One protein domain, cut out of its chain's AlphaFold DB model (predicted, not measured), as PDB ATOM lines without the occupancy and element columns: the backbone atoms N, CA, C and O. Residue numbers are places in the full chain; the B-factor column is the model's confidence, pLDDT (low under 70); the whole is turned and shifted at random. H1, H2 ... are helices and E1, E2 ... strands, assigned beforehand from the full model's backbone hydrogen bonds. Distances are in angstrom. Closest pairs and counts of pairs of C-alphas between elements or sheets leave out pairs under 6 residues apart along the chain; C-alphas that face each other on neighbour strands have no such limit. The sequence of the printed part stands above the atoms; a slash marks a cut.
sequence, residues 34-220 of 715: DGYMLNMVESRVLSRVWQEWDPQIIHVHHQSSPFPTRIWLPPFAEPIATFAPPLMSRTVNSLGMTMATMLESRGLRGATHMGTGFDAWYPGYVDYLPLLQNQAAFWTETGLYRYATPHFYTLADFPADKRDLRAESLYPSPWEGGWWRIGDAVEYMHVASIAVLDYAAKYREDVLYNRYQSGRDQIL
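AT A GLANCE: This is residues 34 to 220 of the 715 residues of an uncharacterized protein of uncultured marine bacterium Ant4D5 (UniProt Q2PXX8). Two parallel strands, E1 and E3, lie side by side in the core and pack on two long helices, H2 and H4, which cross each other. H5 folds back beside residues 86 to 91 of H2 at one end of an elongated body, the end where H1 and H3 also lie; at the other end sit the small hairpin E4 and E5 and the loop of residues 154 to 177. The printed part has 187 residues with five named helices and five named strands, in the order H1 E1 E2 H2 H3 E3 E4 E5 H4 H5, and its class is mixed, helices and strands. E1 and E3 form a parallel sheet, E4 and E5 an antiparallel one, and E2 pairs with no named strand. The whole is compact, with a radius of gyration of the C-alphas of 17.3 A and spans of 55 by 35 by 28 A.

HOW THE PARTS SIT: H1, residues 41 to 53, touches no helix but is near H3, residues 129 to 133. E1, residues 57 to 62, is the parallel neighbour of E3, residues 136 to 142, at 21 degrees; N 60 and O 138 are 3.0 A apart, within hydrogen-bond range. E2, residues 77 to 80, is apart from H2, residues 86 to 105. The closest C-alphas of H2 and E3 are those of Met 88 and Ala 136, 5.4 A apart. The hairpin of E4, residues 151 to 153, and E5, residues 178 to 180, has N 178 and O 153 at 2.8 A, within hydrogen-bond range. H4, residues 182 to 202, touches residues 95 to 103 of H2 at a steep tilt of 54 degrees, opposite ways; their closest C-alphas are those of Met 99 and Ala 192, 5.1 A apart. H5, residues 204 to 220, touches H2 at a shallow tilt of 23 degrees, opposite ways, the closest C-alphas being those of Leu 87 and Asn 210, 6.1 A apart. In H1, H2, H4 and H5 every O i to N i+4 pair is within hydrogen-bond range; H3 has 0 of 1, and 2 of 2 for O i to N i+3.

IN THESE COORDINATES: H1 begins at C-alpha 41, (236.390, -61.053, 76.187), and is 17.9 A long. E1 measures 16.1 A, H2 28.6 A, E3 19.5 A and H4 30.3 A. H5, 24.4 A long, ends at C-alpha 220, (214.425, -73.779, 52.806).

THE WHOLE: The C-alphas farthest apart, those of Ala 156 and Leu 220, are 55.8 A apart. The printed part has no cut. The links E1 to E2, H2 to H3 and E4 to E5 are long. The mean pLDDT of the printed part is 94.3; residues 116 to 117 are under 70.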
ATOM      1  N   ASP A  34     238.074 -60.812  65.347       94.00
ATOM      2  CA  ASP A  34     237.866 -61.951  66.245       94.00
ATOM      3  C   ASP A  34     236.391 -62.412  66.298       94.00
ATOM      4  O   ASP A  34     235.995 -63.151  67.195       94.00
ATOM      5  N   GLY A  35     235.558 -62.003  65.333       92.62
ATOM      6  CA  GLY A  35     234.102 -62.198  65.362       92.62
ATOM      7  C   GLY A  35     233.634 -63.650  65.428       92.62
ATOM      8  O   GLY A  35     232.685 -63.935  66.150       92.62
ATOM      9  N   TYR A  36     234.294 -64.577  64.723       93.94
ATOM     10  CA  TYR A  36     233.936 -66.004  64.784       93.94
ATOM     11  C   TYR A  36     234.784 -66.807  65.776       93.94
ATOM     12  O   TYR A  36     234.363 -67.878  66.207       93.94
ATOM     13  N   MET A  37     235.983 -66.330  66.134       94.50
ATOM     14  CA  MET A  37     236.862 -67.054  67.064       94.50
ATOM     15  C   MET A  37     236.581 -66.726  68.518       94.50
ATOM     16  O   MET A  37     236.817 -67.584  69.371       94.50
ATOM     17  N   LEU A  38     236.084 -65.520  68.800       95.56
ATOM     18  CA  LEU A  38     235.661 -65.095  70.129       95.56
ATOM     19  C   LEU A  38     236.742 -65.351  71.194       95.56
ATOM     20  O   LEU A  38     236.440 -65.745  72.325       95.56
ATOM     21  N   ASN A  39     238.015 -65.171  70.832       95.00
ATOM     22  CA  ASN A  39     239.150 -65.385  71.724       95.00
ATOM     23  C   ASN A  39     239.218 -64.293  72.797       95.00
ATOM     24  O   ASN A  39     239.570 -64.574  73.948       95.00
ATOM     25  N   MET A  40     238.851 -63.059  72.455       95.12
ATOM     26  CA  MET A  40     238.837 -61.935  73.386       95.12
ATOM     27  C   MET A  40     237.516 -61.820  74.145       95.12
ATOM     28  O   MET A  40     236.442 -62.156  73.638       95.12
ATOM     29  N   VAL A  41     237.589 -61.299  75.373       94.06
ATOM     30  CA  VAL A  41     236.390 -61.053  76.187       94.06
ATOM     31  C   VAL A  41     235.502 -59.992  75.544       94.06
ATOM     32  O   VAL A  41     234.286 -60.130  75.570       94.06
ATOM     33  N   GLU A  42     236.091 -58.989  74.897       94.06
ATOM     34  CA  GLU A  42     235.382 -57.927  74.187       94.06
ATOM     35  C   GLU A  42     234.484 -58.498  73.077       94.06
ATOM     36  O   GLU A  42     233.299 -58.169  73.019       94.06
ATOM     37  N   SER A  43     235.000 -59.422  72.259       94.88
ATOM     38  CA  SER A  43     234.231 -60.098  71.206       94.88
ATOM     39  C   SER A  43     233.108 -60.962  71.784       94.88
ATOM     40  O   SER A  43     231.993 -60.954  71.264       94.88
ATOM     41  N   ARG A  44     233.359 -61.672  72.897       95.50
ATOM     42  CA  ARG A  44     232.319 -62.456  73.594       95.50
ATOM     43  C   ARG A  44     231.223 -61.569  74.173       95.50
ATOM     44  O   ARG A  44     230.051 -61.906  74.041       95.50
ATOM     45  N   VAL A  45     231.577 -60.420  74.750       94.75
ATOM     46  CA  VAL A  45     230.604 -59.433  75.237       94.75
ATOM     47  C   VAL A  45     229.734 -58.932  74.086       94.75
ATOM     48  O   VAL A  45     228.513 -58.931  74.226       94.75
ATOM     49  N   LEU A  46     230.329 -58.563  72.946       94.25
ATOM     50  CA  LEU A  46     229.571 -58.134  71.765       94.25
ATOM     51  C   LEU A  46     228.634 -59.236  71.261       94.25
ATOM     52  O   LEU A  46     227.435 -59.000  71.137       94.25
ATOM     53  N   SER A  47     229.157 -60.448  71.049       93.75
ATOM     54  CA  SER A  47     228.365 -61.590  70.580       93.75
ATOM     55  C   SER A  47     227.209 -61.894  71.530       93.75
ATOM     56  O   SER A  47     226.079 -62.053  71.082       93.75
ATOM     57  N   ARG A  48     227.451 -61.912  72.847       93.19
ATOM     58  CA  ARG A  48     226.397 -62.116  73.847       93.19
ATOM     59  C   ARG A  48     225.326 -61.032  73.760       93.19
ATOM     60  O   ARG A  48     224.147 -61.359  73.711       93.19
ATOM     61  N   VAL A  49     225.727 -59.759  73.739       92.12
ATOM     62  CA  VAL A  49     224.787 -58.629  73.686       92.12
ATOM     63  C   VAL A  49     223.952 -58.671  72.410       92.12
ATOM     64  O   VAL A  49     222.747 -58.446  72.473       92.12
ATOM     65  N   TRP A  50     224.548 -58.986  71.262       91.19
ATOM     66  CA  TRP A  50     223.807 -59.084  70.005       91.19
ATOM     67  C   TRP A  50     222.898 -60.305  69.937       91.19
ATOM     68  O   TRP A  50     221.812 -60.192  69.384       91.19
ATOM     69  N   GLN A  51     223.281 -61.440  70.520       89.81
ATOM     70  CA  GLN A  51     222.388 -62.598  70.613       89.81
ATOM     71  C   GLN A  51     221.239 -62.367  71.608       89.81
ATOM     72  O   GLN A  51     220.133 -62.843  71.382       89.81
ATOM     73  N   GLU A  52     221.474 -61.622  72.692       89.44
ATOM     74  CA  GLU A  52     220.452 -61.316  73.705       89.44
ATOM     75  C   GLU A  52     219.477 -60.221  73.242       89.44
ATOM     76  O   GLU A  52     218.266 -60.358  73.406       89.44
ATOM     77  N   TRP A  53     219.991 -59.129  72.667       92.31
ATOM     78  CA  TRP A  53     219.176 -57.990  72.222       92.31
ATOM     79  C   TRP A  53     218.574 -58.182  70.828       92.31
ATOM     80  O   TRP A  53     217.547 -57.588  70.507       92.31
ATOM     81  N   ASP A  54     219.227 -59.001  70.007       91.12
ATOM     82  CA  ASP A  54     218.850 -59.321  68.637       91.12
ATOM     83  C   ASP A  54     218.586 -58.093  67.726       91.12
ATOM     84  O   ASP A  54     217.474 -57.911  67.213       91.12
ATOM     85  N   PRO A  55     219.597 -57.226  67.495       93.88
ATOM     86  CA  PRO A  55     219.466 -56.014  66.680       93.88
ATOM     87  C   PRO A  55     219.018 -56.302  65.240       93.88
ATOM     88  O   PRO A  55     219.466 -57.249  64.598       93.88
ATOM     89  N   GLN A  56     218.198 -55.419  64.665       93.81
ATOM     90  CA  GLN A  56     217.882 -55.458  63.228       93.81
ATOM     91  C   GLN A  56     218.930 -54.722  62.381       93.81
ATOM     92  O   GLN A  56     219.177 -55.116  61.242       93.81
ATOM     93  N   ILE A  57     219.531 -53.661  62.934       96.88
ATOM     94  CA  ILE A  57     220.587 -52.871  62.296       96.88
ATOM     95  C   ILE A  57     221.721 -52.656  63.302       96.88
ATOM     96  O   ILE A  57     221.475 -52.210  64.423       96.88
ATOM     97  N   ILE A  58     222.951 -52.932  62.878       96.19
ATOM     98  CA  ILE A  58     224.184 -52.644  63.615       96.19
ATOM     99  C   ILE A  58     225.016 -51.685  62.759       96.19
ATOM    100  O   ILE A  58     225.406 -52.020  61.644       96.19
ATOM    101  N   HIS A  59     225.292 -50.490  63.284       96.25
ATOM    102  CA  HIS A  59     226.158 -49.497  62.641       96.25
ATOM    103  C   HIS A  59     227.371 -49.242  63.530       96.25
ATOM    104  O   HIS A  59     227.230 -48.735  64.645       96.25
ATOM    105  N   VAL A  60     228.556 -49.592  63.034       94.62
ATOM    106  CA  VAL A  60     229.824 -49.392  63.741       94.62
ATOM    107  C   VAL A  60     230.602 -48.238  63.108       94.62
ATOM    108  O   VAL A  60     230.761 -48.152  61.892       94.62
ATOM    109  N   HIS A  61     231.085 -47.313  63.933       94.50
ATOM    110  CA  HIS A  61     231.895 -46.190  63.464       94.50
ATOM    111  C   HIS A  61     233.376 -46.522  63.549       94.50
ATOM    112  O   HIS A  61     233.885 -46.798  64.634       94.50
ATOM    113  N   HIS A  62     234.054 -46.446  62.415       92.94
ATOM    114  CA  HIS A  62     235.478 -46.689  62.268       92.94
ATOM    115  C   HIS A  62     236.225 -45.434  61.816       92.94
ATOM    116  O   HIS A  62     235.619 -44.464  61.343       92.94
ATOM    117  N   GLN A  63     237.551 -45.452  61.965       90.19
ATOM    118  CA  GLN A  63     238.461 -44.473  61.381       90.19
ATOM    119  C   GLN A  63     239.766 -45.161  60.928       90.19
ATOM    120  O   GLN A  63     240.268 -46.049  61.616       90.19
ATOM    121  N   SER A  64     240.413 -44.742  59.833       91.44
ATOM    122  CA  SER A  64     240.118 -43.578  58.979       91.44
ATOM    123  C   SER A  64     239.724 -43.979  57.553       91.44
ATOM    124  O   SER A  64     240.252 -44.945  57.010       91.44
ATOM    125  N   SER A  65     238.886 -43.160  56.901       91.75
ATOM    126  CA  SER A  65     238.528 -43.318  55.478       91.75
ATOM    127  C   SER A  65     239.743 -43.255  54.540       91.75
ATOM    128  O   SER A  65     240.737 -42.594  54.876       91.75
ATOM    129  N   PRO A  66     239.658 -43.843  53.325       91.38
ATOM    130  CA  PRO A  66     240.677 -43.681  52.293       91.38
ATOM    131  C   PRO A  66     240.874 -42.200  51.965       91.38
ATOM    132  O   PRO A  66     239.939 -41.494  51.579       91.38
ATOM    133  N   PHE A  67     242.089 -41.694  52.142       92.56
ATOM    134  CA  PHE A  67     242.395 -40.287  51.911       92.56
ATOM    135  C   PHE A  67     242.399 -39.985  50.396       92.56
ATOM    136  O   PHE A  67     243.009 -40.753  49.654       92.56
ATOM    137  N   PRO A  68     241.753 -38.903  49.900       93.94
ATOM    138  CA  PRO A  68     241.277 -37.708  50.612       93.94
ATOM    139  C   PRO A  68     239.792 -37.704  51.023       93.94
ATOM    140  O   PRO A  68     239.295 -36.695  51.528       93.94
ATOM    141  N   THR A  69     239.062 -38.807  50.874       94.75
ATOM    142  CA  THR A  69     237.630 -38.878  51.232       94.75
ATOM    143  C   THR A  69     237.406 -38.621  52.727       94.75
ATOM    144  O   THR A  69     238.331 -38.793  53.525       94.75
ATOM    145  N   ARG A  70     236.219 -38.139  53.114       96.00
ATOM    146  CA  ARG A  70     235.882 -37.759  54.502       96.00
ATOM    147  C   ARG A  70     235.064 -38.815  55.228       96.00
ATOM    148  O   ARG A  70     235.170 -38.918  56.445       96.00
ATOM    149  N   ILE A  71     234.304 -39.617  54.495       96.44
ATOM    150  CA  ILE A  71     233.670 -40.816  55.030       96.44
ATOM    151  C   ILE A  71     233.524 -41.854  53.917       96.44
ATOM    152  O   ILE A  71     233.163 -41.506  52.791       96.44
ATOM    153  N   TRP A  72     233.826 -43.111  54.221       95.75
ATOM    154  CA  TRP A  72     233.593 -44.253  53.344       95.75
ATOM    155  C   TRP A  72     232.409 -45.059  53.872       95.75
ATOM    156  O   TRP A  72     232.305 -45.319  55.075       95.75
ATOM    157  N   LEU A  73     231.490 -45.389  52.969       95.56
ATOM    158  CA  LEU A  73     230.166 -45.928  53.257       95.56
ATOM    159  C   LEU A  73     229.907 -47.174  52.392       95.56
ATOM    160  O   LEU A  73     230.406 -47.234  51.267       95.56
ATOM    161  N   PRO A  74     229.037 -48.106  52.825       94.62
ATOM    162  CA  PRO A  74     228.522 -49.141  51.932       94.62
ATOM    163  C   PRO A  74     227.836 -48.519  50.701       94.62
ATOM    164  O   PRO A  74     227.270 -47.432  50.841       94.62
ATOM    165  N   PRO A  75     227.799 -49.155  49.516       93.88
ATOM    166  CA  PRO A  75     228.322 -50.480  49.188       93.88
ATOM    167  C   PRO A  75     229.840 -50.615  49.335       93.88
ATOM    168  O   PRO A  75     230.591 -49.687  49.031       93.88
ATOM    169  N   PHE A  76     230.254 -51.781  49.828       90.62
ATOM    170  CA  PHE A  76     231.649 -52.133  50.095       90.62
ATOM    171  C   PHE A  76     232.382 -52.609  48.845       90.62
ATOM    172  O   PHE A  76     231.744 -53.020  47.881       90.62
ATOM    173  N   ALA A  77     233.718 -52.555  48.876       86.25
ATOM    174  CA  ALA A  77     234.544 -53.044  47.781       86.25
ATOM    175  C   ALA A  77     234.376 -54.561  47.589       86.25
ATOM    176  O   ALA A  77     234.022 -55.288  48.522       86.25
ATOM    177  N   GLU A  78     234.628 -55.024  46.367       86.62
ATOM    178  CA  GLU A  78     234.642 -56.452  46.066       86.62
ATOM    179  C   GLU A  78     235.937 -57.100  46.597       86.62
ATOM    180  O   GLU A  78     236.971 -56.433  46.640       86.62
ATOM    181  N   PRO A  79     235.905 -58.387  46.984       88.06
ATOM    182  CA  PRO A  79     234.740 -59.254  47.021       88.06
ATOM    183  C   PRO A  79     234.023 -59.180  48.378       88.06
ATOM    184  O   PRO A  79     234.602 -58.860  49.415       88.06
ATOM    185  N   ILE A  80     232.745 -59.542  48.396       87.19
ATOM    186  CA  ILE A  80     232.000 -59.757  49.645       87.19
ATOM    187  C   ILE A  80     231.947 -61.245  50.009       87.19
ATOM    188  O   ILE A  80     232.109 -62.112  49.150       87.19
ATOM    189  N   ALA A  81     231.680 -61.552  51.280       86.06
ATOM    190  CA  ALA A  81     231.507 -62.916  51.767       86.06
ATOM    191  C   ALA A  81     230.515 -63.701  50.888       86.06
ATOM    192  O   ALA A  81     229.366 -63.291  50.717       86.06
ATOM    193  N   THR A  82     230.957 -64.848  50.361       87.94
ATOM    194  CA  THR A  82     230.215 -65.666  49.381       87.94
ATOM    195  C   THR A  82     228.800 -66.023  49.830       87.94
ATOM    196  O   THR A  82     227.887 -66.094  49.011       87.94
ATOM    197  N   PHE A  83     228.627 -66.256  51.130       93.25
ATOM    198  CA  PHE A  83     227.384 -66.733  51.723       93.25
ATOM    199  C   PHE A  83     226.591 -65.624  52.437       93.25
ATOM    200  O   PHE A  83     225.608 -65.901  53.119       93.25
ATOM    201  N   ALA A  84     226.977 -64.352  52.277       92.75
ATOM    202  CA  ALA A  84     226.212 -63.227  52.808       92.75
ATOM    203  C   ALA A  84     224.768 -63.227  52.253       92.75
ATOM    204  O   ALA A  84     224.590 -63.189  51.031       92.75
ATOM    205  N   PRO A  85     223.725 -63.221  53.110       95.06
ATOM    206  CA  PRO A  85     222.337 -63.205  52.656       95.06
ATOM    207  C   PRO A  85     222.054 -61.996  51.746       95.06
ATOM    208  O   PRO A  85     222.184 -60.850  52.192       95.06
ATOM    209  N   PRO A  86     221.612 -62.195  50.487       94.62
ATOM    210  CA  PRO A  86     221.530 -61.107  49.510       94.62
ATOM    211  C   PRO A  86     220.630 -59.937  49.930       94.62
ATOM    212  O   PRO A  86     220.945 -58.781  49.645       94.62
ATOM    213  N   LEU A  87     219.518 -60.210  50.622       95.38
ATOM    214  CA  LEU A  87     218.613 -59.166  51.119       95.38
ATOM    215  C   LEU A  87     219.261 -58.308  52.211       95.38
ATOM    216  O   LEU A  87     219.004 -57.103  52.270       95.38
ATOM    217  N   MET A  88     220.128 -58.889  53.045       95.69
ATOM    218  CA  MET A  88     220.879 -58.135  54.048       95.69
ATOM    219  C   MET A  88     221.929 -57.248  53.384       95.69
ATOM    220  O   MET A  88     221.953 -56.048  53.657       95.69
ATOM    221  N   SER A  89     222.689 -57.773  52.418       94.56
ATOM    222  CA  SER A  89     223.643 -56.974  51.635       94.56
ATOM    223  C   SER A  89     222.956 -55.812  50.906       94.56
ATOM    224  O   SER A  89     223.441 -54.682  50.907       94.56
ATOM    225  N   ARG A  90     221.770 -56.042  50.321       95.50
ATOM    226  CA  ARG A  90     220.983 -54.973  49.680       95.50
ATOM    227  C   ARG A  90     220.458 -53.948  50.683       95.50
ATOM    228  O   ARG A  90     220.462 -52.761  50.368       95.50
ATOM    229  N   THR A  91     220.062 -54.376  51.879       96.94
ATOM    230  CA  THR A  91     219.641 -53.469  52.958       96.94
ATOM    231  C   THR A  91     220.795 -52.564  53.396       96.94
ATOM    232  O   THR A  91     220.618 -51.349  53.480       96.94
ATOM    233  N   VAL A  92     221.993 -53.125  53.587       96.75
ATOM    234  CA  VAL A  92     223.218 -52.371  53.906       96.75
ATOM    235  C   VAL A  92     223.555 -51.360  52.804       96.75
ATOM    236  O   VAL A  92     223.819 -50.194  53.098       96.75
ATOM    237  N   ASN A  93     223.458 -51.749  51.532       95.88
ATOM    238  CA  ASN A  93     223.697 -50.840  50.406       95.88
ATOM    239  C   ASN A  93     222.699 -49.668  50.371       95.88
ATOM    240  O   ASN A  93     223.090 -48.527  50.117       95.88
ATOM    241  N   SER A  94     221.420 -49.925  50.660       97.38
ATOM    242  CA  SER A  94     220.389 -48.883  50.746       97.38
ATOM    243  C   SER A  94     220.639 -47.907  51.898       97.38
ATOM    244  O   SER A  94     220.489 -46.694  51.723       97.38
ATOM    245  N   LEU A  95     221.067 -48.408  53.061       97.88
ATOM    246  CA  LEU A  95     221.499 -47.582  54.196       97.88
ATOM    247  C   LEU A  95     222.699 -46.706  53.814       97.88
ATOM    248  O   LEU A  95     222.676 -45.498  54.045       97.88
ATOM    249  N   GLY A  96     223.689 -47.300  53.143       97.31
ATOM    250  CA  GLY A  96     224.823 -46.639  52.497       97.31
ATOM    251  C   GLY A  96     224.445 -45.408  51.675       97.31
ATOM    252  O   GLY A  96     224.869 -44.284  51.956       97.31
ATOM    253  N   MET A  97     223.573 -45.613  50.688       97.44
ATOM    254  CA  MET A  97     223.076 -44.547  49.811       97.44
ATOM    255  C   MET A  97     222.240 -43.499  50.555       97.44
ATOM    256  O   MET A  97     222.283 -42.310  50.224       97.44
ATOM    257  N   THR A  98     221.493 -43.916  51.580       98.06
ATOM    258  CA  THR A  98     220.705 -43.005  52.422       98.06
ATOM    259  C   THR A  98     221.616 -42.073  53.221       98.06
ATOM    260  O   THR A  98     221.375 -40.864  53.254       98.06
ATOM    261  N   MET A  99     222.700 -42.606  53.798       98.56
ATOM    262  CA  MET A  99     223.732 -41.814  54.474       98.56
ATOM    263  C   MET A  99     224.363 -40.796  53.519       98.56
ATOM    264  O   MET A  99     224.377 -39.606  53.833       98.56
ATOM    265  N   ALA A 100     224.806 -41.227  52.334       97.69
ATOM    266  CA  ALA A 100     225.424 -40.341  51.345       97.69
ATOM    267  C   ALA A 100     224.485 -39.214  50.888       97.69
ATOM    268  O   ALA A 100     224.875 -38.047  50.856       97.69
ATOM    269  N   THR A 101     223.217 -39.540  50.618       97.50
ATOM    270  CA  THR A 101     222.198 -38.544  50.251       97.50
ATOM    271  C   THR A 101     221.992 -37.522  51.368       97.50
ATOM    272  O   THR A 101     221.898 -36.320  51.109       97.50
ATOM    273  N   MET A 102     221.932 -37.976  52.625       98.44
ATOM    274  CA  MET A 102     221.731 -37.079  53.760       98.44
ATOM    275  C   MET A 102     222.945 -36.176  54.003       98.44
ATOM    276  O   MET A 102     222.752 -34.987  54.266       98.44
ATOM    277  N   LEU A 103     224.166 -36.699  53.872       98.50
ATOM    278  CA  LEU A 103     225.399 -35.911  53.948       98.50
ATOM    279  C   LEU A 103     225.406 -34.805  52.883       98.50
ATOM    280  O   LEU A 103     225.573 -33.632  53.225       98.50
ATOM    281  N   GLU A 104     225.088 -35.138  51.629       97.50
ATOM    282  CA  GLU A 104     225.048 -34.138  50.558       97.50
ATOM    283  C   GLU A 104     223.964 -33.088  50.733       97.50
ATOM    284  O   GLU A 104     224.213 -31.900  50.528       97.50
ATOM    285  N   SER A 105     222.781 -33.484  51.201       97.81
ATOM    286  CA  SER A 105     221.707 -32.529  51.495       97.81
ATOM    287  C   SER A 105     222.092 -31.487  52.560       97.81
ATOM    288  O   SER A 105     221.459 -30.435  52.648       97.81
ATOM    289  N   ARG A 106     223.132 -31.770  53.357       97.94
ATOM    290  CA  ARG A 106     223.676 -30.893  54.403       97.94
ATOM    291  C   ARG A 106     224.996 -30.224  54.003       97.94
ATOM    292  O   ARG A 106     225.573 -29.512  54.815       97.94
ATOM    293  N   GLY A 107     225.460 -30.417  52.767       97.25
ATOM    294  CA  GLY A 107     226.714 -29.850  52.263       97.25
ATOM    295  C   GLY A 107     227.982 -30.532  52.790       97.25
ATOM    296  O   GLY A 107     229.067 -29.964  52.664       97.25
ATOM    297  N   LEU A 108     227.861 -31.728  53.372       98.06
ATOM    298  CA  LEU A 108     228.973 -32.512  53.914       98.06
ATOM    299  C   LEU A 108     229.614 -33.360  52.807       98.06
ATOM    300  O   LEU A 108     229.352 -34.554  52.665       98.06
ATOM    301  N   ARG A 109     230.470 -32.708  52.017       96.88
ATOM    302  CA  ARG A 109     231.121 -33.268  50.822       96.88
ATOM    303  C   ARG A 109     232.119 -34.387  51.122       96.88
ATOM    304  O   ARG A 109     232.650 -34.508  52.223       96.88
ATOM    305  N   GLY A 110     232.487 -35.154  50.104       95.81
ATOM    306  CA  GLY A 110     233.578 -36.119  50.199       95.81
ATOM    307  C   GLY A 110     233.189 -37.469  50.809       95.81
ATOM    308  O   GLY A 110     234.078 -38.192  51.266       95.81
ATOM    309  N   ALA A 111     231.898 -37.803  50.817       96.50
ATOM    310  CA  ALA A 111     231.420 -39.159  51.065       96.50
ATOM    311  C   ALA A 111     231.679 -40.045  49.839       96.50
ATOM    312  O   ALA A 111     231.420 -39.618  48.715       96.50
ATOM    313  N   THR A 112     232.190 -41.256  50.058       94.25
ATOM    314  CA  THR A 112     232.511 -42.216  48.993       94.25
ATOM    315  C   THR A 112     231.959 -43.607  49.298       94.25
ATOM    316  O   THR A 112     231.700 -43.944  50.455       94.25
ATOM    317  N   HIS A 113     231.870 -44.431  48.260       93.38
ATOM    318  CA  HIS A 113     231.574 -45.865  48.320       93.38
ATOM    319  C   HIS A 113     232.565 -46.634  47.442       93.38
ATOM    320  O   HIS A 113     233.256 -45.996  46.644       93.38
ATOM    321  N   MET A 114     232.576 -47.974  47.510       85.19
ATOM    322  CA  MET A 114     233.409 -48.836  46.648       85.19
ATOM    323  C   MET A 114     234.893 -48.376  46.602       85.19
ATOM    324  O   MET A 114     235.371 -47.691  47.512       85.19
ATOM    325  N   GLY A 115     235.622 -48.749  45.543       70.56
ATOM    326  CA  GLY A 115     236.998 -48.318  45.260       70.56
ATOM    327  C   GLY A 115     238.071 -49.247  45.832       70.56
ATOM    328  O   GLY A 115     237.758 -50.260  46.448       70.56
ATOM    329  N   THR A 116     239.345 -48.896  45.635       60.12
ATOM    330  CA  THR A 116     240.479 -49.628  46.222       60.12
ATOM    331  C   THR A 116     240.434 -49.487  47.744       60.12
ATOM    332  O   THR A 116     240.672 -48.391  48.265       60.12
ATOM    333  N   GLY A 117     240.100 -50.554  48.469       64.25
ATOM    334  CA  GLY A 117     239.920 -50.462  49.915       64.25
ATOM    335  C   GLY A 117     239.275 -51.684  50.560       64.25
ATOM    336  O   GLY A 117     239.469 -52.808  50.118       64.25
ATOM    337  N   PHE A 118     238.560 -51.426  51.654       78.88
ATOM    338  CA  PHE A 118     238.017 -52.418  52.579       78.88
ATOM    339  C   PHE A 118     236.977 -53.323  51.899       78.88
ATOM    340  O   PHE A 118     235.849 -52.895  51.637       78.88
ATOM    341  N   ASP A 119     237.360 -54.568  51.619       83.75
ATOM    342  CA  ASP A 119     236.430 -55.609  51.188       83.75
ATOM    343  C   ASP A 119     235.593 -56.137  52.366       83.75
ATOM    344  O   ASP A 119     235.864 -55.845  53.538       83.75
ATOM    345  N   ALA A 120     234.567 -56.928  52.054       89.38
ATOM    346  CA  ALA A 120     233.748 -57.601  53.058       89.38
ATOM    347  C   ALA A 120     233.808 -59.130  52.909       89.38
ATOM    348  O   ALA A 120     232.816 -59.824  53.150       89.38
ATOM    349  N   TRP A 121     234.955 -59.651  52.460       92.12
ATOM    350  CA  TRP A 121     235.178 -61.071  52.180       92.12
ATOM    351  C   TRP A 121     235.361 -61.895  53.457       92.12
ATOM    352  O   TRP A 121     234.721 -62.935  53.642       92.12
ATOM    353  N   TYR A 122     236.237 -61.423  54.345       92.69
ATOM    354  CA  TYR A 122     236.602 -62.119  55.576       92.69
ATOM    355  C   TYR A 122     235.463 -62.062  56.614       92.69
ATOM    356  O   TYR A 122     235.027 -60.977  56.995       92.69
ATOM    357  N   PRO A 123     234.984 -63.200  57.153       92.31
ATOM    358  CA  PRO A 123     233.841 -63.217  58.062       92.31
ATOM    359  C   PRO A 123     234.216 -62.908  59.515       92.31
ATOM    360  O   PRO A 123     233.344 -62.919  60.375       92.31
ATOM    361  N   GLY A 124     235.497 -62.691  59.836       92.25
ATOM    362  CA  GLY A 124     235.930 -62.430  61.215       92.25
ATOM    363  C   GLY A 124     235.741 -60.986  61.671       92.25
ATOM    364  O   GLY A 124     235.996 -60.685  62.834       92.25
ATOM    365  N   TYR A 125     235.293 -60.101  60.785       93.06
ATOM    366  CA  TYR A 125     234.877 -58.746  61.122       93.06
ATOM    367  C   TYR A 125     233.720 -58.780  62.129       93.06
ATOM    368  O   TYR A 125     232.654 -59.313  61.811       93.06
ATOM    369  N   VAL A 126     233.903 -58.238  63.344       88.94
ATOM    370  CA  VAL A 126     232.814 -58.233  64.343       88.94
ATOM    371  C   VAL A 126     231.632 -57.406  63.838       88.94
ATOM    372  O   VAL A 126     230.487 -57.729  64.108       88.94
ATOM    373  N   ASP A 127     231.900 -56.380  63.041       88.56
ATOM    374  CA  ASP A 127     230.936 -55.467  62.434       88.56
ATOM    375  C   ASP A 127     230.317 -55.962  61.112       88.56
ATOM    376  O   ASP A 127     229.443 -55.280  60.573       88.56
ATOM    377  N   TYR A 128     230.701 -57.144  60.613       91.88
ATOM    378  CA  TYR A 128     230.108 -57.750  59.410       91.88
ATOM    379  C   TYR A 128     229.580 -59.170  59.609       91.88
ATOM    380  O   TYR A 128     228.605 -59.547  58.962       91.88
ATOM    381  N   LEU A 129     230.161 -59.959  60.521       93.94
ATOM    382  CA  LEU A 129     229.681 -61.308  60.841       93.94
ATOM    383  C   LEU A 129     228.164 -61.378  61.091       93.94
ATOM    384  O   LEU A 129     227.547 -62.324  60.591       93.94
ATOM    385  N   PRO A 130     227.519 -60.407  61.775       94.81
ATOM    386  CA  PRO A 130     226.079 -60.477  62.007       94.81
ATOM    387  C   PRO A 130     225.228 -60.428  60.727       94.81
ATOM    388  O   PRO A 130     224.067 -60.838  60.743       94.81
ATOM    389  N   LEU A 131     225.799 -60.034  59.582       94.75
ATOM    390  CA  LEU A 131     225.146 -60.174  58.279       94.75
ATOM    391  C   LEU A 131     224.784 -61.635  57.975       94.75
ATOM    392  O   LEU A 131     223.690 -61.916  57.484       94.75
ATOM    393  N   LEU A 132     225.661 -62.573  58.350       95.38
ATOM    394  CA  LEU A 132     225.435 -64.021  58.244       95.38
ATOM    395  C   LEU A 132     224.397 -64.532  59.261       95.38
ATOM    396  O   LEU A 132     223.895 -65.644  59.126       95.38
ATOM    397  N   GLN A 133     224.041 -63.704  60.247       95.31
ATOM    398  CA  GLN A 133     222.970 -63.932  61.221       95.31
ATOM    399  C   GLN A 133     221.669 -63.202  60.831       95.31
ATOM    400  O   GLN A 133     220.782 -62.993  61.657       95.31
ATOM    401  N   ASN A 134     221.526 -62.811  59.560       95.62
ATOM    402  CA  ASN A 134     220.376 -62.062  59.038       95.62
ATOM    403  C   ASN A 134     220.154 -60.694  59.709       95.62
ATOM    404  O   ASN A 134     219.019 -60.216  59.781       95.62
ATOM    405  N   GLN A 135     221.215 -60.060  60.212       95.06
ATOM    406  CA  GLN A 135     221.174 -58.714  60.785       95.06
ATOM    407  C   GLN A 135     221.883 -57.741  59.841       95.06
ATOM    408  O   GLN A 135     222.969 -58.036  59.350       95.06
ATOM    409  N   ALA A 136     221.312 -56.565  59.573       95.75
ATOM    410  CA  ALA A 136     221.976 -55.577  58.724       95.75
ATOM    411  C   ALA A 136     223.134 -54.919  59.495       95.75
ATOM    412  O   ALA A 136     222.928 -53.938  60.207       95.75
ATOM    413  N   ALA A 137     224.339 -55.476  59.370       95.06
ATOM    414  CA  ALA A 137     225.541 -55.020  60.060       95.06
ATOM    415  C   ALA A 137     226.571 -54.451  59.084       95.06
ATOM    416  O   ALA A 137     226.800 -55.014  58.011       95.06
ATOM    417  N   PHE A 138     227.141 -53.302  59.437       94.81
ATOM    418  CA  PHE A 138     228.122 -52.605  58.616       94.81
ATOM    419  C   PHE A 138     228.930 -51.603  59.442       94.81
ATOM    420  O   PHE A 138     228.518 -51.164  60.524       94.81
ATOM    421  N   TRP A 139     230.054 -51.173  58.873       94.19
ATOM    422  CA  TRP A 139     230.863 -50.083  59.392       94.19
ATOM    423  C   TRP A 139     230.959 -48.923  58.402       94.19
ATOM    424  O   TRP A 139     230.685 -49.053  57.207       94.19
ATOM    425  N   THR A 140     231.334 -47.761  58.926       95.44
ATOM    426  CA  THR A 140     231.697 -46.582  58.134       95.44
ATOM    427  C   THR A 140     233.045 -46.074  58.600       95.44
ATOM    428  O   THR A 140     233.230 -45.887  59.799       95.44
ATOM    429  N   GLU A 141     233.959 -45.786  57.682       94.19
ATOM    430  CA  GLU A 141     235.276 -45.234  58.013       94.19
ATOM    431  C   GLU A 141     235.217 -43.714  57.883       94.19
ATOM    432  O   GLU A 141     234.923 -43.216  56.803       94.19
ATOM    433  N   THR A 142     235.476 -42.958  58.950       96.44
ATOM    434  CA  THR A 142     235.461 -41.484  58.923       96.44
ATOM    435  C   THR A 142     236.878 -40.933  58.969       96.44
ATOM    436  O   THR A 142     237.695 -41.347  59.788       96.44
ATOM    437  N   GLY A 143     237.180 -39.986  58.086       94.69
ATOM    438  CA  GLY A 143     238.496 -39.384  57.955       94.69
ATOM    439  C   GLY A 143     238.968 -38.732  59.252       94.69
ATOM    440  O   GLY A 143     238.229 -37.974  59.876       94.69
ATOM    441  N   LEU A 144     240.226 -38.950  59.630       93.12
ATOM    442  CA  LEU A 144     240.901 -38.232  60.715       93.12
ATOM    443  C   LEU A 144     242.339 -37.885  60.327       93.12
ATOM    444  O   LEU A 144     242.930 -38.489  59.434       93.12
ATOM    445  N   TYR A 145     242.927 -36.935  61.051       93.31
ATOM    446  CA  TYR A 145     244.373 -36.765  61.074       93.31
ATOM    447  C   TYR A 145     244.931 -37.359  62.368       93.31
ATOM    448  O   TYR A 145     244.870 -36.742  63.432       93.31
ATOM    449  N   ARG A 146     245.462 -38.584  62.266       90.69
ATOM    450  CA  ARG A 146     246.120 -39.311  63.365       90.69
ATOM    451  C   ARG A 146     245.226 -39.347  64.622       90.69
ATOM    452  O   ARG A 146     244.139 -39.908  64.550       90.69
ATOM    453  N   TYR A 147     245.612 -38.725  65.737       90.38
ATOM    454  CA  TYR A 147     244.847 -38.691  67.001       90.38
ATOM    455  C   TYR A 147     243.675 -37.692  66.996       90.38
ATOM    456  O   TYR A 147     243.399 -37.041  68.002       90.38
ATOM    457  N   ALA A 148     243.001 -37.539  65.852       89.88
ATOM    458  CA  ALA A 148     241.989 -36.508  65.612       89.88
ATOM    459  C   ALA A 148     242.495 -35.067  65.847       89.88
ATOM    460  O   ALA A 148     241.717 -34.161  66.163       89.88
ATOM    461  N   THR A 149     243.799 -34.846  65.671       93.19
ATOM    462  CA  THR A 149     244.421 -33.526  65.795       93.19
ATOM    463  C   THR A 149     243.937 -32.626  64.652       93.19
ATOM    464  O   THR A 149     243.945 -33.066  63.501       93.19
ATOM    465  N   PRO A 150     243.519 -31.373  64.917       94.56
ATOM    466  CA  PRO A 150     243.162 -30.429  63.864       94.56
ATOM    467  C   PRO A 150     244.274 -30.285  62.821       94.56
ATOM    468  O   PRO A 150     245.416 -29.988  63.165       94.56
ATOM    469  N   HIS A 151     243.935 -30.448  61.545       95.88
ATOM    470  CA  HIS A 151     244.896 -30.338  60.450       95.88
ATOM    471  C   HIS A 151     244.315 -29.529  59.296       95.88
ATOM    472  O   HIS A 151     243.131 -29.645  58.980       95.88
ATOM    473  N   PHE A 152     245.147 -28.697  58.675       97.50
ATOM    474  CA  PHE A 152     244.777 -27.955  57.477       97.50
ATOM    475  C   PHE A 152     245.405 -28.629  56.263       97.50
ATOM    476  O   PHE A 152     246.625 -28.662  56.151       97.50
ATOM    477  N   TYR A 153     244.566 -29.140  55.370       97.25
ATOM    478  CA  TYR A 153     244.994 -29.793  54.140       97.25
ATOM    479  C   TYR A 153     244.912 -28.837  52.950       97.25
ATOM    480  O   TYR A 153     243.995 -28.025  52.834       97.25
ATOM    481  N   THR A 154     245.836 -28.991  52.020       97.31
ATOM    482  CA  THR A 154     245.855 -28.373  50.696       97.31
ATOM    483  C   THR A 154     245.779 -29.459  49.624       97.31
ATOM    484  O   THR A 154     246.038 -30.630  49.892       97.31
ATOM    485  N   LEU A 155     245.508 -29.085  48.370       96.38
ATOM    486  CA  LEU A 155     245.547 -30.044  47.254       96.38
ATOM    487  C   LEU A 155     246.933 -30.675  47.048       96.38
ATOM    488  O   LEU A 155     247.037 -31.746  46.457       96.38
ATOM    489  N   ALA A 156     248.008 -30.044  47.534       96.44
ATOM    490  CA  ALA A 156     249.345 -30.628  47.469       96.44
ATOM    491  C   ALA A 156     249.483 -31.867  48.371       96.44
ATOM    492  O   ALA A 156     250.260 -32.765  48.043       96.44
ATOM    493  N   ASP A 157     248.699 -31.935  49.451       95.69
ATOM    494  CA  ASP A 157     248.686 -33.070  50.374       95.69
ATOM    495  C   ASP A 157     247.984 -34.291  49.767       95.69
ATOM    496  O   ASP A 157     248.196 -35.412  50.223       95.69
ATOM    497  N   PHE A 158     247.160 -34.099  48.731       96.25
ATOM    498  CA  PHE A 158     246.372 -35.169  48.122       96.25
ATOM    499  C   PHE A 158     247.234 -36.083  47.237       96.25
ATOM    500  O   PHE A 158     248.203 -35.606  46.617       96.25
ATOM    501  N   PRO A 159     246.861 -37.378  47.116       94.25
ATOM    502  CA  PRO A 159     247.405 -38.272  46.097       94.25
ATOM    503  C   PRO A 159     247.337 -37.618  44.717       94.25
ATOM    504  O   PRO A 159     246.370 -36.919  44.412       94.25
ATOM    505  N   ALA A 160     248.379 -37.794  43.902       94.75
ATOM    506  CA  ALA A 160     248.540 -37.063  42.642       94.75
ATOM    507  C   ALA A 160     247.347 -37.242  41.686       94.75
ATOM    508  O   ALA A 160     246.931 -36.283  41.041       94.75
ATOM    509  N   ASP A 161     246.778 -38.442  41.661       91.38
ATOM    510  CA  ASP A 161     245.606 -38.863  40.891       91.38
ATOM    511  C   ASP A 161     244.269 -38.324  41.428       91.38
ATOM    512  O   ASP A 161     243.245 -38.473  40.772       91.38
ATOM    513  N   LYS A 162     244.265 -37.680  42.601       93.19
ATOM    514  CA  LYS A 162     243.072 -37.092  43.233       93.19
ATOM    515  C   LYS A 162     243.117 -35.560  43.320       93.19
ATOM    516  O   LYS A 162     242.188 -34.947  43.843       93.19
ATOM    517  N   ARG A 163     244.181 -34.915  42.818       95.38
ATOM    518  CA  ARG A 163     244.364 -33.446  42.892       95.38
ATOM    519  C   ARG A 163     243.496 -32.656  41.921       95.38
ATOM    520  O   ARG A 163     243.297 -31.464  42.134       95.38
ATOM    521  N   ASP A 164     243.019 -33.291  40.856       95.62
ATOM    522  CA  ASP A 164     242.132 -32.673  39.866       95.62
ATOM    523  C   ASP A 164     240.677 -32.568  40.352       95.62
ATOM    524  O   ASP A 164     239.859 -31.945  39.677       95.62
ATOM    525  N   LEU A 165     240.374 -33.143  41.527       95.50
ATOM    526  CA  LEU A 165     239.052 -33.146  42.150       95.50
ATOM    527  C   LEU A 165     237.969 -33.649  41.192       95.50
ATOM    528  O   LEU A 165     236.863 -33.103  41.125       95.50
ATOM    529  N   ARG A 166     238.290 -34.686  40.418       94.62
ATOM    530  CA  ARG A 166     237.338 -35.283  39.492       94.62
ATOM    531  C   ARG A 166     236.150 -35.887  40.247       94.62
ATOM    532  O   ARG A 166     236.319 -36.731  41.121       94.62
ATOM    533  N   ALA A 167     234.943 -35.479  39.862       94.19
ATOM    534  CA  ALA A 167     233.709 -36.092  40.340       94.19
ATOM    535  C   ALA A 167     233.508 -37.485  39.718       94.19
ATOM    536  O   ALA A 167     233.701 -37.678  38.511       94.19
ATOM    537  N   GLU A 168     233.072 -38.437  40.539       91.94
ATOM    538  CA  GLU A 168     232.778 -39.821  40.152       91.94
ATOM    539  C   GLU A 168     231.336 -40.184  40.552       91.94
ATOM    540  O   GLU A 168     230.710 -39.495  41.355       91.94
ATOM    541  N   SER A 169     230.777 -41.269  40.009       90.44
ATOM    542  CA  SER A 169     229.372 -41.649  40.262       90.44
ATOM    543  C   SER A 169     229.063 -41.917  41.739       90.44
ATOM    544  O   SER A 169     227.973 -41.592  42.201       90.44
ATOM    545  N   LEU A 170     230.024 -42.483  42.471       92.50
ATOM    546  CA  LEU A 170     229.946 -42.767  43.907       92.50
ATOM    547  C   LEU A 170     230.827 -41.825  44.747       92.50
ATOM    548  O   LEU A 170     231.017 -42.062  45.935       92.50
ATOM    549  N   TYR A 171     231.342 -40.757  44.130       93.50
ATOM    550  CA  TYR A 171     232.082 -39.667  44.774       93.50
ATOM    551  C   TYR A 171     231.793 -38.333  44.046       93.50
ATOM    552  O   TYR A 171     232.686 -37.740  43.431       93.50
ATOM    553  N   PRO A 172     230.525 -37.871  44.020       94.62
ATOM    554  CA  PRO A 172     230.097 -36.787  43.128       94.62
ATOM    555  C   PRO A 172     230.554 -35.393  43.580       94.62
ATOM    556  O   PRO A 172     230.629 -34.481  42.757       94.62
ATOM    557  N   SER A 173     230.871 -35.217  44.866       96.31
ATOM    558  CA  SER A 173     231.352 -33.960  45.444       96.31
ATOM    559  C   SER A 173     232.689 -34.150  46.170       96.31
ATOM    560  O   SER A 173     232.738 -34.312  47.394       96.31
ATOM    561  N   PRO A 174     233.813 -34.133  45.434       96.19
ATOM    562  CA  PRO A 174     235.136 -34.249  46.027       96.19
ATOM    563  C   PRO A 174     235.398 -33.205  47.114       96.19
ATOM    564  O   PRO A 174     235.023 -32.038  46.992       96.19
ATOM    565  N   TRP A 175     236.042 -33.630  48.202       96.81
ATOM    566  CA  TRP A 175     236.461 -32.713  49.259       96.81
ATOM    567  C   TRP A 175     237.678 -31.912  48.786       96.81
ATOM    568  O   TRP A 175     238.652 -32.496  48.334       96.81
ATOM    569  N   GLU A 176     237.638 -30.585  48.897       96.25
ATOM    570  CA  GLU A 176     238.618 -29.681  48.263       96.25
ATOM    571  C   GLU A 176     239.833 -29.362  49.162       96.25
ATOM    572  O   GLU A 176     240.684 -28.541  48.817       96.25
ATOM    573  N   GLY A 177     239.918 -30.002  50.331       95.75
ATOM    574  CA  GLY A 177     240.870 -29.657  51.383       95.75
ATOM    575  C   GLY A 177     240.341 -28.560  52.309       95.75
ATOM    576  O   GLY A 177     239.159 -28.215  52.307       95.75
ATOM    577  N   GLY A 178     241.222 -28.017  53.142       96.88
ATOM    578  CA  GLY A 178     240.902 -27.053  54.186       96.88
ATOM    579  C   GLY A 178     241.079 -27.628  55.588       96.88
ATOM    580  O   GLY A 178     241.746 -28.643  55.799       96.88
ATOM    581  N   TRP A 179     240.501 -26.945  56.574       97.50
ATOM    582  CA  TRP A 179     240.539 -27.419  57.952       97.50
ATOM    583  C   TRP A 179     239.711 -28.691  58.117       97.50
ATOM    584  O   TRP A 179     238.548 -28.723  57.729       97.50
ATOM    585  N   TRP A 180     240.310 -29.685  58.763       97.25
ATOM    586  CA  TRP A 180     239.647 -30.886  59.240       97.25
ATOM    587  C   TRP A 180     239.932 -31.064  60.731       97.25
ATOM    588  O   TRP A 180     241.088 -31.130  61.159       97.25
ATOM    589  N   ARG A 181     238.876 -31.088  61.538       96.56
ATOM    590  CA  ARG A 181     238.910 -31.158  63.001       96.56
ATOM    591  C   ARG A 181     238.080 -32.341  63.479       96.56
ATOM    592  O   ARG A 181     237.203 -32.824  62.770       96.56
ATOM    593  N   ILE A 182     238.280 -32.746  64.733       94.25
ATOM    594  CA  ILE A 182     237.444 -33.779  65.362       94.25
ATOM    595  C   ILE A 182     235.946 -33.435  65.315       94.25
ATOM    596  O   ILE A 182     235.130 -34.323  65.109       94.25
ATOM    597  N   GLY A 183     235.587 -32.150  65.451       97.19
ATOM    598  CA  GLY A 183     234.198 -31.696  65.343       97.19
ATOM    599  C   GLY A 183     233.589 -31.963  63.965       97.19
ATOM    600  O   GLY A 183     232.450 -32.412  63.898       97.19
ATOM    601  N   ASP A 184     234.371 -31.777  62.898       97.44
ATOM    602  CA  ASP A 184     233.933 -32.037  61.522       97.44
ATOM    603  C   ASP A 184     233.706 -33.550  61.324       97.44
ATOM    604  O   ASP A 184     232.659 -33.971  60.848       97.44
ATOM    605  N   ALA A 185     234.632 -34.397  61.792       97.19
ATOM    606  CA  ALA A 185     234.466 -35.854  61.739       97.19
ATOM    607  C   ALA A 185     233.242 -36.343  62.542       97.19
ATOM    608  O   ALA A 185     232.464 -37.166  62.058       97.19
ATOM    609  N   VAL A 186     233.033 -35.805  63.750       97.56
ATOM    610  CA  VAL A 186     231.865 -36.121  64.589       97.56
ATOM    611  C   VAL A 186     230.562 -35.698  63.911       97.56
ATOM    612  O   VAL A 186     229.569 -36.414  64.028       97.56
ATOM    613  N   GLU A 187     230.543 -34.583  63.177       98.31
ATOM    614  CA  GLU A 187     229.366 -34.160  62.415       98.31
ATOM    615  C   GLU A 187     228.995 -35.181  61.328       98.31
ATOM    616  O   GLU A 187     227.831 -35.577  61.242       98.31
ATOM    617  N   TYR A 188     229.971 -35.690  60.567       98.38
ATOM    618  CA  TYR A 188     229.733 -36.737  59.562       98.38
ATOM    619  C   TYR A 188     229.187 -38.016  60.204       98.38
ATOM    620  O   TYR A 188     228.169 -38.547  59.754       98.38
ATOM    621  N   MET A 189     229.815 -38.478  61.290       98.31
ATOM    622  CA  MET A 189     229.367 -39.655  62.044       98.31
ATOM    623  C   MET A 189     227.942 -39.471  62.584       98.31
ATOM    624  O   MET A 189     227.108 -40.372  62.482       98.31
ATOM    625  N   HIS A 190     227.633 -38.287  63.119       98.31
ATOM    626  CA  HIS A 190     226.310 -37.968  63.637       98.31
ATOM    627  C   HIS A 190     225.248 -37.989  62.531       98.31
ATOM    628  O   HIS A 190     224.204 -38.620  62.699       98.31
ATOM    629  N   VAL A 191     225.510 -37.347  61.388       98.62
ATOM    630  CA  VAL A 191     224.583 -37.352  60.246       98.62
ATOM    631  C   VAL A 191     224.368 -38.766  59.713       98.62
ATOM    632  O   VAL A 191     223.223 -39.135  59.457       98.62
ATOM    633  N   ALA A 192     225.426 -39.576  59.620       98.44
ATOM    634  CA  ALA A 192     225.320 -40.977  59.231       98.44
ATOM    635  C   ALA A 192     224.398 -41.761  60.185       98.44
ATOM    636  O   ALA A 192     223.460 -42.415  59.733       98.44
ATOM    637  N   SER A 193     224.570 -41.624  61.504       98.50
ATOM    638  CA  SER A 193     223.685 -42.278  62.479       98.50
ATOM    639  C   SER A 193     222.232 -41.794  62.401       98.50
ATOM    640  O   SER A 193     221.312 -42.604  62.507       98.50
ATOM    641  N   ILE A 194     221.991 -40.499  62.169       98.56
ATOM    642  CA  ILE A 194     220.629 -39.984  61.953       98.56
ATOM    643  C   ILE A 194     220.012 -40.570  60.678       98.56
ATOM    644  O   ILE A 194     218.833 -40.914  60.684       98.56
ATOM    645  N   ALA A 195     220.791 -40.730  59.607       98.56
ATOM    646  CA  ALA A 195     220.318 -41.341  58.370       98.56
ATOM    647  C   ALA A 195     219.914 -42.811  58.565       98.56
ATOM    648  O   ALA A 195     218.892 -43.238  58.030       98.56
ATOM    649  N   VAL A 196     220.653 -43.564  59.387       98.31
ATOM    650  CA  VAL A 196     220.291 -44.942  59.761       98.31
ATOM    651  C   VAL A 196     218.967 -44.983  60.528       98.31
ATOM    652  O   VAL A 196     218.090 -45.781  60.200       98.31
ATOM    653  N   LEU A 197     218.786 -44.099  61.515       98.25
ATOM    654  CA  LEU A 197     217.538 -44.012  62.284       98.25
ATOM    655  C   LEU A 197     216.344 -43.596  61.408       98.25
ATOM    656  O   LEU A 197     215.256 -44.157  61.543       98.25
ATOM    657  N   ASP A 198     216.543 -42.644  60.493       98.31
ATOM    658  CA  ASP A 198     215.524 -42.198  59.538       98.31
ATOM    659  C   ASP A 198     215.120 -43.322  58.570       98.31
ATOM    660  O   ASP A 198     213.926 -43.555  58.361       98.31
ATOM    661  N   TYR A 199     216.095 -44.077  58.051       98.31
ATOM    662  CA  TYR A 199     215.837 -45.263  57.234       98.31
ATOM    663  C   TYR A 199     215.031 -46.305  58.012       98.31
ATOM    664  O   TYR A 199     213.985 -46.750  57.544       98.31
ATOM    665  N   ALA A 200     215.469 -46.656  59.224       97.69
ATOM    666  CA  ALA A 200     214.786 -47.638  60.062       97.69
ATOM    667  C   ALA A 200     213.332 -47.234  60.361       97.69
ATOM    668  O   ALA A 200     212.433 -48.073  60.325       97.69
ATOM    669  N   ALA A 201     213.074 -45.945  60.607       98.00
ATOM    670  CA  ALA A 201     211.730 -45.436  60.863       98.00
ATOM    671  C   ALA A 201     210.818 -45.507  59.625       98.00
ATOM    672  O   ALA A 201     209.644 -45.883  59.735       98.00
ATOM    673  N   LYS A 202     211.347 -45.158  58.445       98.12
ATOM    674  CA  LYS A 202     210.599 -45.136  57.177       98.12
ATOM    675  C   LYS A 202     210.356 -46.534  56.609       98.12
ATOM    676  O   LYS A 202     209.254 -46.803  56.142       98.12
ATOM    677  N   TYR A 203     211.348 -47.415  56.707       97.75
ATOM    678  CA  TYR A 203     211.367 -48.749  56.096       97.75
ATOM    679  C   TYR A 203     211.263 -49.878  57.132       97.75
ATOM    680  O   TYR A 203     211.760 -50.980  56.915       97.75
ATOM    681  N   ARG A 204     210.613 -49.626  58.280       97.12
ATOM    682  CA  ARG A 204     210.512 -50.587  59.399       97.12
ATOM    683  C   ARG A 204     209.972 -51.961  58.982       97.12
ATOM    684  O   ARG A 204     210.428 -52.981  59.488       97.12
ATOM    685  N   GLU A 205     208.990 -51.982  58.080       97.69
ATOM    686  CA  GLU A 205     208.351 -53.216  57.615       97.69
ATOM    687  C   GLU A 205     209.314 -54.005  56.730       97.69
ATOM    688  O   GLU A 205     209.487 -55.198  56.957       97.69
ATOM    689  N   ASP A 206     210.024 -53.331  55.823       96.88
ATOM    690  CA  ASP A 206     211.038 -53.956  54.972       96.88
ATOM    691  C   ASP A 206     212.216 -54.487  55.796       96.88
ATOM    692  O   ASP A 206     212.662 -55.606  55.571       96.88
ATOM    693  N   VAL A 207     212.699 -53.735  56.792       96.31
ATOM    694  CA  VAL A 207     213.796 -54.176  57.676       96.31
ATOM    695  C   VAL A 207     213.430 -55.476  58.399       96.31
ATOM    696  O   VAL A 207     214.212 -56.428  58.398       96.31
ATOM    697  N   LEU A 208     212.231 -55.547  58.985       96.88
ATOM    698  CA  LEU A 208     211.766 -56.739  59.699       96.88
ATOM    699  C   LEU A 208     211.465 -57.900  58.743       96.88
ATOM    700  O   LEU A 208     211.835 -59.046  59.018       96.88
ATOM    701  N   TYR A 209     210.807 -57.619  57.619       97.62
ATOM    702  CA  TYR A 209     210.395 -58.647  56.672       97.62
ATOM    703  C   TYR A 209     211.584 -59.236  55.910       97.62
ATOM    704  O   TYR A 209     211.682 -60.457  55.817       97.62
ATOM    705  N   ASN A 210     212.546 -58.419  55.471       97.19
ATOM    706  CA  ASN A 210     213.759 -58.894  54.801       97.19
ATOM    707  C   ASN A 210     214.575 -59.825  55.697       97.19
ATOM    708  O   ASN A 210     215.116 -60.826  55.220       97.19
ATOM    709  N   ARG A 211     214.653 -59.519  56.997       95.94
ATOM    710  CA  ARG A 211     215.307 -60.385  57.980       95.94
ATOM    711  C   ARG A 211     214.595 -61.734  58.101       95.94
ATOM    712  O   ARG A 211     215.239 -62.775  57.986       95.94
ATOM    713  N   TYR A 212     213.272 -61.721  58.284       97.31
ATOM    714  CA  TYR A 212     212.463 -62.945  58.326       97.31
ATOM    715  C   TYR A 212     212.625 -63.779  57.048       97.31
ATOM    716  O   TYR A 212     212.853 -64.987  57.123       97.31
ATOM    717  N   GLN A 213     212.536 -63.135  55.882       97.88
ATOM    718  CA  GLN A 213     212.710 -63.792  54.591       97.88
ATOM    719  C   GLN A 213     214.092 -64.423  54.478       97.88
ATOM    720  O   GLN A 213     214.175 -65.586  54.113       97.88
ATOM    721  N   SER A 214     215.151 -63.702  54.858       97.38
ATOM    722  CA  SER A 214     216.521 -64.221  54.792       97.38
ATOM    723  C   SER A 214     216.676 -65.497  55.624       97.38
ATOM    724  O   SER A 214     217.128 -66.507  55.097       97.38
ATOM    725  N   GLY A 215     216.210 -65.506  56.878       97.56
ATOM    726  CA  GLY A 215     216.270 -66.705  57.722       97.56
ATOM    727  C   GLY A 215     215.418 -67.866  57.193       97.56
ATOM    728  O   GLY A 215     215.883 -69.004  57.145       97.56
ATOM    729  N   ARG A 216     214.186 -67.593  56.740       98.19
ATOM    730  CA  ARG A 216     213.310 -68.604  56.123       98.19
ATOM    731  C   ARG A 216     213.948 -69.209  54.872       98.19
ATOM    732  O   ARG A 216     213.916 -70.423  54.700       98.19
ATOM    733  N   ASP A 217     214.491 -68.369  54.000       97.81
ATOM    734  CA  ASP A 217     215.045 -68.791  52.716       97.81
ATOM    735  C   ASP A 217     216.325 -69.613  52.918       97.81
ATOM    736  O   ASP A 217     216.505 -70.602  52.216       97.81
ATOM    737  N   GLN A 218     217.149 -69.300  53.929       97.44
ATOM    738  CA  GLN A 218     218.268 -70.161  54.339       97.44
ATOM    739  C   GLN A 218     217.797 -71.552  54.792       97.44
ATOM    740  O   GLN A 218     218.327 -72.560  54.326       97.44
ATOM    741  N   ILE A 219     216.772 -71.626  55.651       98.50
ATOM    742  CA  ILE A 219     216.208 -72.910  56.103       98.50
ATOM    743  C   ILE A 219     215.721 -73.731  54.902       98.50
ATOM    744  O   ILE A 219     216.064 -74.903  54.775       98.50
ATOM    745  N   LEU A 220     214.947 -73.113  54.003       98.19
ATOM    746  CA  LEU A 220     214.425 -73.779  52.806       98.19
ATOM    747  C   LEU A 220     215.546 -74.216  51.855       98.19
ATOM    748  O   LEU A 220     215.479 -75.315  51.306       98.19
TER     749      LEU A 220